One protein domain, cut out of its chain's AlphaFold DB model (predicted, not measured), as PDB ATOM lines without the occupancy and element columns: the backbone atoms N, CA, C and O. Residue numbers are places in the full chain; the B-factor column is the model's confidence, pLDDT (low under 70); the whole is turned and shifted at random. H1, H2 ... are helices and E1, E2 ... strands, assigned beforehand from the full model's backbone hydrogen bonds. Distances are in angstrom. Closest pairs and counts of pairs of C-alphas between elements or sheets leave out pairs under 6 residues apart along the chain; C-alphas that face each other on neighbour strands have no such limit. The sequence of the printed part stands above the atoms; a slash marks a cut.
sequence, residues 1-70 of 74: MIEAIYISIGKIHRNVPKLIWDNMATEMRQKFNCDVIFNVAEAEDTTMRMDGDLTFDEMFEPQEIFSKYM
ATOM      1  N   MET A   1      15.373  34.256 -16.594       82.75
ATOM      2  CA  MET A   1      14.518  33.218 -15.991       82.75
ATOM      3  C   MET A   1      13.450  32.785 -16.975       82.75
ATOM      4  O   MET A   1      12.621  33.591 -17.385       82.75
ATOM      5  N   ILE A   2      13.500  31.508 -17.350       87.75
ATOM      6  CA  ILE A   2      12.484  30.861 -18.183       87.75
ATOM      7  C   ILE A   2      11.186  30.752 -17.375       87.75
ATOM      8  O   ILE A   2      11.190  30.205 -16.276       87.75
ATOM      9  N   GLU A   3      10.082  31.239 -17.930       90.75
ATOM     10  CA  GLU A   3       8.750  31.108 -17.329       90.75
ATOM     11  C   GLU A   3       8.034  29.870 -17.871       90.75
ATOM     12  O   GLU A   3       7.453  29.088 -17.114       90.75
ATOM     13  N   ALA A   4       8.132  29.649 -19.184       93.81
ATOM     14  CA  ALA A   4       7.512  28.512 -19.843       93.81
ATOM     15  C   ALA A   4       8.283  28.049 -21.084       93.81
ATOM     16  O   ALA A   4       8.911  28.830 -21.802       93.81
ATOM     17  N   ILE A   5       8.168  26.756 -21.367       94.88
ATOM     18  CA  ILE A   5       8.651  26.105 -22.579       94.88
ATOM     19  C   ILE A   5       7.448  25.535 -23.325       94.88
ATOM     20  O   ILE A   5       6.677  24.732 -22.800       94.88
ATOM     21  N   TYR A   6       7.307  25.932 -24.580       95.75
ATOM     22  CA  TYR A   6       6.242  25.512 -25.474       95.75
ATOM     23  C   TYR A   6       6.804  24.569 -26.524       95.75
ATOM     24  O   TYR A   6       7.735  24.924 -27.247       95.75
ATOM     25  N   ILE A   7       6.204  23.392 -26.645       95.06
ATOM     26  CA  ILE A   7       6.594  22.378 -27.619       95.06
ATOM     27  C   ILE A   7       5.413  22.116 -28.541       95.06
ATOM     28  O   ILE A   7       4.347  21.671 -28.113       95.06
ATOM     29  N   SER A   8       5.609  22.420 -29.820       95.12
ATOM     30  CA  SER A   8       4.631  22.191 -30.881       95.12
ATOM     31  C   SER A   8       4.987  20.894 -31.593       95.12
ATOM     32  O   SER A   8       5.924  20.871 -32.385       95.12
ATOM     33  N   ILE A   9       4.267  19.817 -31.282       94.00
ATOM     34  CA  ILE A   9       4.482  18.470 -31.818       94.00
ATOM     35  C   ILE A   9       3.971  18.423 -33.254       94.00
ATOM     36  O   ILE A   9       2.763  18.488 -33.488       94.00
ATOM     37  N   GLY A  10       4.903  18.317 -34.197       92.94
ATOM     38  CA  GLY A  10       4.614  18.178 -35.620       92.94
ATOM     39  C   GLY A  10       4.241  16.752 -36.014       92.94
ATOM     40  O   GLY A  10       4.353  15.801 -35.230       92.94
ATOM     41  N   LYS A  11       3.812  16.591 -37.265       92.44
ATOM     42  CA  LYS A  11       3.364  15.311 -37.837       92.44
ATOM     43  C   LYS A  11       4.399  14.199 -37.702       92.44
ATOM     44  O   LYS A  11       4.004  13.079 -37.359       92.44
ATOM     45  N   ILE A  12       5.685  14.510 -37.880       89.75
ATOM     46  CA  ILE A  12       6.780  13.528 -37.807       89.75
ATOM     47  C   ILE A  12       6.854  12.821 -36.449       89.75
ATOM     48  O   ILE A  12       7.178  11.639 -36.382       89.75
ATOM     49  N   HIS A  13       6.455  13.498 -35.367       90.75
ATOM     50  CA  HIS A  13       6.540  12.962 -34.010       90.75
ATOM     51  C   HIS A  13       5.172  12.700 -33.368       90.75
ATOM     52  O   HIS A  13       5.092  12.404 -32.174       90.75
ATOM     53  N   ARG A  14       4.072  12.729 -34.135       85.44
ATOM     54  CA  ARG A  14       2.714  12.544 -33.580       85.44
ATOM     55  C   ARG A  14       2.509  11.184 -32.903       85.44
ATOM     56  O   ARG A  14       1.643  11.042 -32.047       85.44
ATOM     57  N   ASN A  15       3.250  10.171 -33.359       88.69
ATOM     58  CA  ASN A  15       3.137   8.792 -32.883       88.69
ATOM     59  C   ASN A  15       4.198   8.453 -31.824       88.69
ATOM     60  O   ASN A  15       4.245   7.315 -31.355       88.69
ATOM     61  N   VAL A  16       5.048   9.414 -31.449       89.69
ATOM     62  CA  VAL A  16       6.026   9.233 -30.375       89.69
ATOM     63  C   VAL A  16       5.279   8.923 -29.074       89.69
ATOM     64  O   VAL A  16       4.327   9.633 -28.731       89.69
ATOM     65  N   PRO A  17       5.681   7.875 -28.329       91.75
ATOM     66  CA  PRO A  17       5.017   7.512 -27.087       91.75
ATOM     67  C   PRO A  17       4.979   8.673 -26.092       91.75
ATOM     68  O   PRO A  17       5.999   9.302 -25.818       91.75
ATOM     69  N   LYS A  18       3.810   8.892 -25.474       90.81
ATOM     70  CA  LYS A  18       3.601   9.947 -24.467       90.81
ATOM     71  C   LYS A  18       4.656   9.931 -23.353       90.81
ATOM     72  O   LYS A  18       5.109  10.988 -22.939       90.81
ATOM     73  N   LEU A  19       5.091   8.742 -22.931       93.69
ATOM     74  CA  LEU A  19       6.125   8.580 -21.906       93.69
ATOM     75  C   LEU A  19       7.422   9.329 -22.250       93.69
ATOM     76  O   LEU A  19       8.080   9.848 -21.356       93.69
ATOM     77  N   ILE A  20       7.790   9.406 -23.533       92.50
ATOM     78  CA  ILE A  20       9.010  10.102 -23.940       92.50
ATOM     79  C   ILE A  20       8.846  11.618 -23.771       92.50
ATOM     80  O   ILE A  20       9.728  12.268 -23.212       92.50
ATOM     81  N   TRP A  21       7.688  12.164 -24.156       93.50
ATOM     82  CA  TRP A  21       7.340  13.568 -23.912       93.50
ATOM     83  C   TRP A  21       7.286  13.897 -22.418       93.50
ATOM     84  O   TRP A  21       7.829  14.916 -21.997       93.50
ATOM     85  N   ASP A  22       6.684  13.022 -21.610       94.56
ATOM     86  CA  ASP A  22       6.565  13.201 -20.160       94.56
ATOM     87  C   ASP A  22       7.945  13.200 -19.471       94.56
ATOM     88  O   ASP A  22       8.189  14.015 -18.575       94.56
ATOM     89  N   ASN A  23       8.869  12.339 -19.913       95.44
ATOM     90  CA  ASN A  23      10.242  12.298 -19.403       95.44
ATOM     91  C   ASN A  23      11.003  13.590 -19.723       95.44
ATOM     92  O   ASN A  23      11.565  14.207 -18.818       95.44
ATOM     93  N   MET A  24      10.953  14.041 -20.980       95.25
ATOM     94  CA  MET A  24      11.583  15.296 -21.396       95.25
ATOM     95  C   MET A  24      10.996  16.496 -20.643       95.25
ATOM     96  O   MET A  24      11.741  17.340 -20.147       95.25
ATOM     97  N   ALA A  25       9.667  16.555 -20.498       95.31
ATOM     98  CA  ALA A  25       9.006  17.605 -19.728       95.31
ATOM     99  C   ALA A  25       9.489  17.617 -18.279       95.31
ATOM    100  O   ALA A  25       9.751  18.674 -17.720       95.31
ATOM    101  N   THR A  26       9.601  16.441 -17.661       96.12
ATOM    102  CA  THR A  26      10.052  16.311 -16.272       96.12
ATOM    103  C   THR A  26      11.482  16.815 -16.107       96.12
ATOM    104  O   THR A  26      11.739  17.587 -15.185       96.12
ATOM    105  N   GLU A  27      12.385  16.453 -17.021       95.44
ATOM    106  CA  GLU A  27      13.777  16.921 -17.023       95.44
ATOM    107  C   GLU A  27      13.853  18.453 -17.148       95.44
ATOM    108  O   GLU A  27      14.517  19.107 -16.342       95.44
ATOM    109  N   MET A  28      13.096  19.046 -18.077       93.88
ATOM    110  CA  MET A  28      13.024  20.503 -18.255       93.88
ATOM    111  C   MET A  28      12.440  21.223 -17.031       93.88
ATOM    112  O   MET A  28      13.019  22.203 -16.560       93.88
ATOM    113  N   ARG A  29      11.325  20.732 -16.472       94.56
ATOM    114  CA  ARG A  29      10.699  21.330 -15.279       94.56
ATOM    115  C   ARG A  29      11.633  21.292 -14.075       94.56
ATOM    116  O   ARG A  29      11.732  22.276 -13.355       94.56
ATOM    117  N   GLN A  30      12.326  20.175 -13.857       93.56
ATOM    118  CA  GLN A  30      13.259  20.032 -12.736       93.56
ATOM    119  C   GLN A  30      14.482  20.934 -12.882       93.56
ATOM    120  O   GLN A  30      14.938  21.499 -11.891       93.56
ATOM    121  N   LYS A  31      15.011  21.069 -14.103       92.69
ATOM    122  CA  LYS A  31      16.223  21.850 -14.350       92.69
ATOM    123  C   LYS A  31      15.969  23.357 -14.337       92.69
ATOM    124  O   LYS A  31      16.759  24.095 -13.759       92.69
ATOM    125  N   PHE A  32      14.874  23.801 -14.949       91.12
ATOM    126  CA  PHE A  32      14.604  25.227 -15.161       91.12
ATOM    127  C   PHE A  32      13.518  25.798 -14.247       91.12
ATOM    128  O   PHE A  32      13.312  27.005 -14.252       91.12
ATOM    129  N   ASN A  33      12.831  24.956 -13.463       92.06
ATOM    130  CA  ASN A  33      11.724  25.357 -12.590       92.06
ATOM    131  C   ASN A  33      10.658  26.194 -13.329       92.06
ATOM    132  O   ASN A  33      10.234  27.245 -12.854       92.06
ATOM    133  N   CYS A  34      10.258  25.725 -14.513       91.94
ATOM    134  CA  CYS A  34       9.324  26.400 -15.415       91.94
ATOM    135  C   CYS A  34       8.180  25.471 -15.834       91.94
ATOM    136  O   CYS A  34       8.248  24.257 -15.616       91.94
ATOM    137  N   ASP A  35       7.149  26.021 -16.472       94.25
ATOM    138  CA  ASP A  35       6.095  25.215 -17.083       94.25
ATOM    139  C   ASP A  35       6.535  24.636 -18.435       94.25
ATOM    140  O   ASP A  35       7.265  25.259 -19.198       94.25
ATOM    141  N   VAL A  36       6.049  23.436 -18.764       95.69
ATOM    142  CA  VAL A  36       6.260  22.810 -20.082       95.69
ATOM    143  C   VAL A  36       4.907  22.449 -20.666       95.69
ATOM    144  O   VAL A  36       4.163  21.663 -20.065       95.69
ATOM    145  N   ILE A  37       4.598  23.036 -21.820       96.25
ATOM    146  CA  ILE A  37       3.282  23.014 -22.459       96.25
ATOM    147  C   ILE A  37       3.413  22.378 -23.842       96.25
ATOM    148  O   ILE A  37       4.202  22.823 -24.675       96.25
ATOM    149  N   PHE A  38       2.602  21.352 -24.095       94.62
ATOM    150  CA  PHE A  38       2.574  20.630 -25.363       94.62
ATOM    151  C   PHE A  38       1.335  20.992 -26.166       94.62
ATOM    152  O   PHE A  38       0.220  20.906 -25.654       94.62
ATOM    153  N   ASN A  39       1.531  21.303 -27.441       93.81
ATOM    154  CA  ASN A  39       0.456  21.461 -28.410       93.81
ATOM    155  C   ASN A  39       0.727  20.564 -29.612       93.81
ATOM    156  O   ASN A  39       1.860  20.469 -30.072       93.81
ATOM    157  N   VAL A  40      -0.309  19.922 -30.144       89.25
ATOM    158  CA  VAL A  40      -0.202  19.233 -31.435       89.25
ATOM    159  C   VAL A  40      -0.385  20.272 -32.534       89.25
ATOM    160  O   VAL A  40      -1.344  21.045 -32.499       89.25
ATOM    161  N   ALA A  41       0.537  20.306 -33.489       89.88
ATOM    162  CA  ALA A  41       0.526  21.236 -34.605       89.88
ATOM    163  C   ALA A  41       0.291  20.502 -35.931       89.88
ATOM    164  O   ALA A  41       0.716  19.368 -36.125       89.88
ATOM    165  N   GLU A  42      -0.342  21.191 -36.881       89.50
ATOM    166  CA  GLU A  42      -0.506  20.701 -38.260       89.50
ATOM    167  C   GLU A  42       0.783  20.808 -39.097       89.50
ATOM    168  O   GLU A  42       0.827  20.336 -40.240       89.50
ATOM    169  N   ALA A  43       1.821  21.440 -38.542       90.38
ATOM    170  CA  ALA A  43       3.140  21.539 -39.146       90.38
ATOM    171  C   ALA A  43       3.817  20.162 -39.248       90.38
ATOM    172  O   ALA A  43       3.507  19.242 -38.489       90.38
ATOM    173  N   GLU A  44       4.741  20.028 -40.198       90.06
ATOM    174  CA  GLU A  44       5.500  18.786 -40.363       90.06
ATOM    175  C   GLU A  44       6.457  18.582 -39.184       90.06
ATOM    176  O   GLU A  44       6.380  17.565 -38.493       90.06
ATOM    177  N   ASP A  45       7.271  19.597 -38.896       90.69
ATOM    178  CA  ASP A  45       8.329  19.537 -37.893       90.69
ATOM    179  C   ASP A  45       7.838  19.819 -36.472       90.69
ATOM    180  O   ASP A  45       6.906  20.596 -36.238       90.69
ATOM    181  N   THR A  46       8.523  19.215 -35.499       92.75
ATOM    182  CA  THR A  46       8.350  19.564 -34.086       92.75
ATOM    183  C   THR A  46       9.255  20.725 -33.723       92.75
ATOM    184  O   THR A  46      10.451  20.691 -33.995       92.75
ATOM    185  N   THR A  47       8.696  21.743 -33.074       93.19
ATOM    186  CA  THR A  47       9.441  22.950 -32.696       93.19
ATOM    187  C   THR A  47       9.303  23.251 -31.214       93.19
ATOM    188  O   THR A  47       8.311  22.889 -30.578       93.19
ATOM    189  N   MET A  48      10.302  23.946 -30.669       93.75
ATOM    190  CA  MET A  48      10.303  24.422 -29.293       93.75
ATOM    191  C   MET A  48      10.500  25.936 -29.250       93.75
ATOM    192  O   MET A  48      11.322  26.498 -29.977       93.75
ATOM    193  N   ARG A  49       9.768  26.587 -28.350       92.44
ATOM    194  CA  ARG A  49       9.911  28.000 -28.013       92.44
ATOM    195  C   ARG A  49       9.982  28.160 -26.500       92.44
ATOM    196  O   ARG A  49       9.290  27.462 -25.771       92.44
ATOM    197  N   MET A  50      10.779  29.115 -26.045       92.62
ATOM    198  CA  MET A  50      10.859  29.520 -24.644       92.62
ATOM    199  C   MET A  50      10.221  30.896 -24.470       92.62
ATOM    200  O   MET A  50      10.209  31.701 -25.408       92.62
ATOM    201  N   ASP A  51       9.690  31.142 -23.282       91.69
ATOM    202  CA  ASP A  51       9.127  32.420 -22.860       91.69
ATOM    203  C   ASP A  51       9.723  32.841 -21.512       91.69
ATOM    204  O   ASP A  51      10.059  31.985 -20.685       91.69
ATOM    205  N   GLY A  52       9.883  34.149 -21.319       86.06
ATOM    206  CA  GLY A  52      10.544  34.753 -20.158       86.06
ATOM    207  C   GLY A  52      11.703  35.689 -20.520       86.06
ATOM    208  O   GLY A  52      12.019  35.909 -21.692       86.06
ATOM    209  N   ASP A  53      12.347  36.250 -19.495       86.81
ATOM    210  CA  ASP A  53      13.526  37.118 -19.634       86.81
ATOM    211  C   ASP A  53      14.797  36.261 -19.674       86.81
ATOM    212  O   ASP A  53      15.362  35.918 -18.634       86.81
ATOM    213  N   LEU A  54      15.170  35.805 -20.870       82.88
ATOM    214  CA  LEU A  54      16.212  34.796 -21.063       82.88
ATOM    215  C   LEU A  54      17.599  35.430 -21.162       82.88
ATOM    216  O   LEU A  54      17.868  36.260 -22.031       82.88
ATOM    217  N   THR A  55      18.519  34.958 -20.330       83.00
ATOM    218  CA  THR A  55      19.953  35.130 -20.586       83.00
ATOM    219  C   THR A  55      20.395  34.236 -21.748       83.00
ATOM    220  O   THR A  55      19.738  33.244 -22.059       83.00
ATOM    221  N   PHE A  56      21.521  34.561 -22.394       75.56
ATOM    222  CA  PHE A  56      22.043  33.753 -23.506       75.56
ATOM    223  C   PHE A  56      22.200  32.274 -23.131       75.56
ATOM    224  O   PHE A  56      21.781  31.418 -23.904       75.56
ATOM    225  N   ASP A  57      22.722  31.970 -21.943       75.62
ATOM    226  CA  ASP A  57      22.924  30.590 -21.487       75.62
ATOM    227  C   ASP A  57      21.588  29.844 -21.305       75.62
ATOM    228  O   ASP A  57      21.440  28.695 -21.731       75.62
ATOM    229  N   GLU A  58      20.566  30.528 -20.779       76.81
ATOM    230  CA  GLU A  58      19.208  29.983 -20.628       76.81
ATOM    231  C   GLU A  58      18.523  29.693 -21.978       76.81
ATOM    232  O   GLU A  58      17.564  28.925 -22.019       76.81
ATOM    233  N   MET A  59      19.007  30.257 -23.091       79.62
ATOM    234  CA  MET A  59      18.492  29.947 -24.431       79.62
ATOM    235  C   MET A  59      19.059  28.641 -25.010       79.62
ATOM    236  O   MET A  59      18.439  28.064 -25.905       79.62
ATOM    237  N   PHE A  60      20.221  28.173 -24.541       86.50
ATOM    238  CA  PHE A  60      20.902  27.002 -25.107       86.50
ATOM    239  C   PHE A  60      20.541  25.702 -24.393       86.50
ATOM    240  O   PHE A  60      20.207  24.715 -25.046       86.50
ATOM    241  N   GLU A  61      20.557  25.681 -23.062       89.06
ATOM    242  CA  GLU A  61      20.395  24.424 -22.323       89.06
ATOM    243  C   GLU A  61      19.056  23.697 -22.574       89.06
ATOM    244  O   GLU A  61      19.061  22.465 -22.688       89.06
ATOM    245  N   PRO A  62      17.898  24.381 -22.694       89.69
ATOM    246  CA  PRO A  62      16.652  23.702 -23.043       89.69
ATOM    247  C   PRO A  62      16.699  23.090 -24.447       89.69
ATOM    248  O   PRO A  62      16.105  22.034 -24.674       89.69
ATOM    249  N   GLN A  63      17.411  23.728 -25.386       89.38
ATOM    250  CA  GLN A  63      17.560  23.248 -26.766       89.38
ATOM    251  C   GLN A  63      18.408  21.977 -26.830       89.38
ATOM    252  O   GLN A  63      18.112  21.092 -27.631       89.38
ATOM    253  N   GLU A  64      19.419  21.846 -25.970       90.81
ATOM    254  CA  GLU A  64      20.221  20.623 -25.864       90.81
ATOM    255  C   GLU A  64      19.382  19.446 -25.364       90.81
ATOM    256  O   GLU A  64      19.423  18.360 -25.947       90.81
ATOM    257  N   ILE A  65      18.570  19.667 -24.322       91.31
ATOM    258  CA  ILE A  65      17.648  18.642 -23.819       91.31
ATOM    259  C   ILE A  65      16.664  18.269 -24.923       91.31
ATOM    260  O   ILE A  65      16.525  17.093 -25.235       91.31
ATOM    261  N   PHE A  66      16.023  19.248 -25.559       91.50
ATOM    262  CA  PHE A  66      15.091  18.993 -26.653       91.50
ATOM    263  C   PHE A  66      15.737  18.162 -27.774       91.50
ATOM    264  O   PHE A  66      15.213  17.110 -28.139       91.50
ATOM    265  N   SER A  67      16.919  18.561 -28.247       89.69
ATOM    266  CA  SER A  67      17.652  17.866 -29.314       89.69
ATOM    267  C   SER A  67      17.996  16.423 -28.942       89.69
ATOM    268  O   SER A  67      17.753  15.520 -29.735       89.69
ATOM    269  N   LYS A  68      18.449  16.170 -27.708       90.88
ATOM    270  CA  LYS A  68      18.746  14.817 -27.204       90.88
ATOM    271  C   LYS A  68      17.545  13.871 -27.282       90.88
ATOM    272  O   LYS A  68      17.727  12.676 -27.507       90.88
ATOM    273  N   TYR A  69      16.328  14.374 -27.065       88.50
ATOM    274  CA  TYR A  69      15.119  13.560 -27.208       88.50
ATOM    275  C   TYR A  69      14.675  13.425 -28.666       88.50
ATOM    276  O   TYR A  69      14.073  12.409 -28.994       88.50
ATOM    277  N   MET A  70      14.960  14.401 -29.533       84.56
ATOM    278  CA  MET A  70      14.554  14.367 -30.944       84.56
ATOM    279  C   MET A  70      15.509  13.554 -31.834       84.56
ATOM    280  O   MET A  70      15.045  12.880 -32.747       84.56
TER     281      MET A  70
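What this domain is: This is residues 1 to 70 of the 74 residues of an uncharacterized protein of Acinetobacter baumannii (UniProt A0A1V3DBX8). What shape? Helices H1 and H2 cover one face of a mixed sheet, E2 E1 E3. What else? The 70 printed residues hold E1, H1, E2, E3, H2, mixed helices and strands. It is compact, with radius of gyration of the C-alphas 11.6 A and spans 32, 21 and 18 A.

Where its parts are: Where does E1 begin? E1, residues 2 to 9, begins at (12.484, 30.861, -18.183). What follows? H1 is residues 18 to 32, E2 35 to 40, E3 47 to 52, and H2 56 to 70, ending at (14.554, 14.367, -30.944).

How they stand to each other: How do strands pair? E1 is parallel to E2, N 5 and O 35 2.8 A apart, and antiparallel to E3, N 6 and O 49 2.8 A apart. Do helices touch? H1 and H2 touch, the closest C-alphas, 28 and 62, 6.8 A apart. Every O i to N i+4 pair is within hydrogen-bond range in H1, 8 of 11 in H2.

The domain as a whole: Any cut? The printed part has none, and no link is long. Low confidence? No printed residue is under 70.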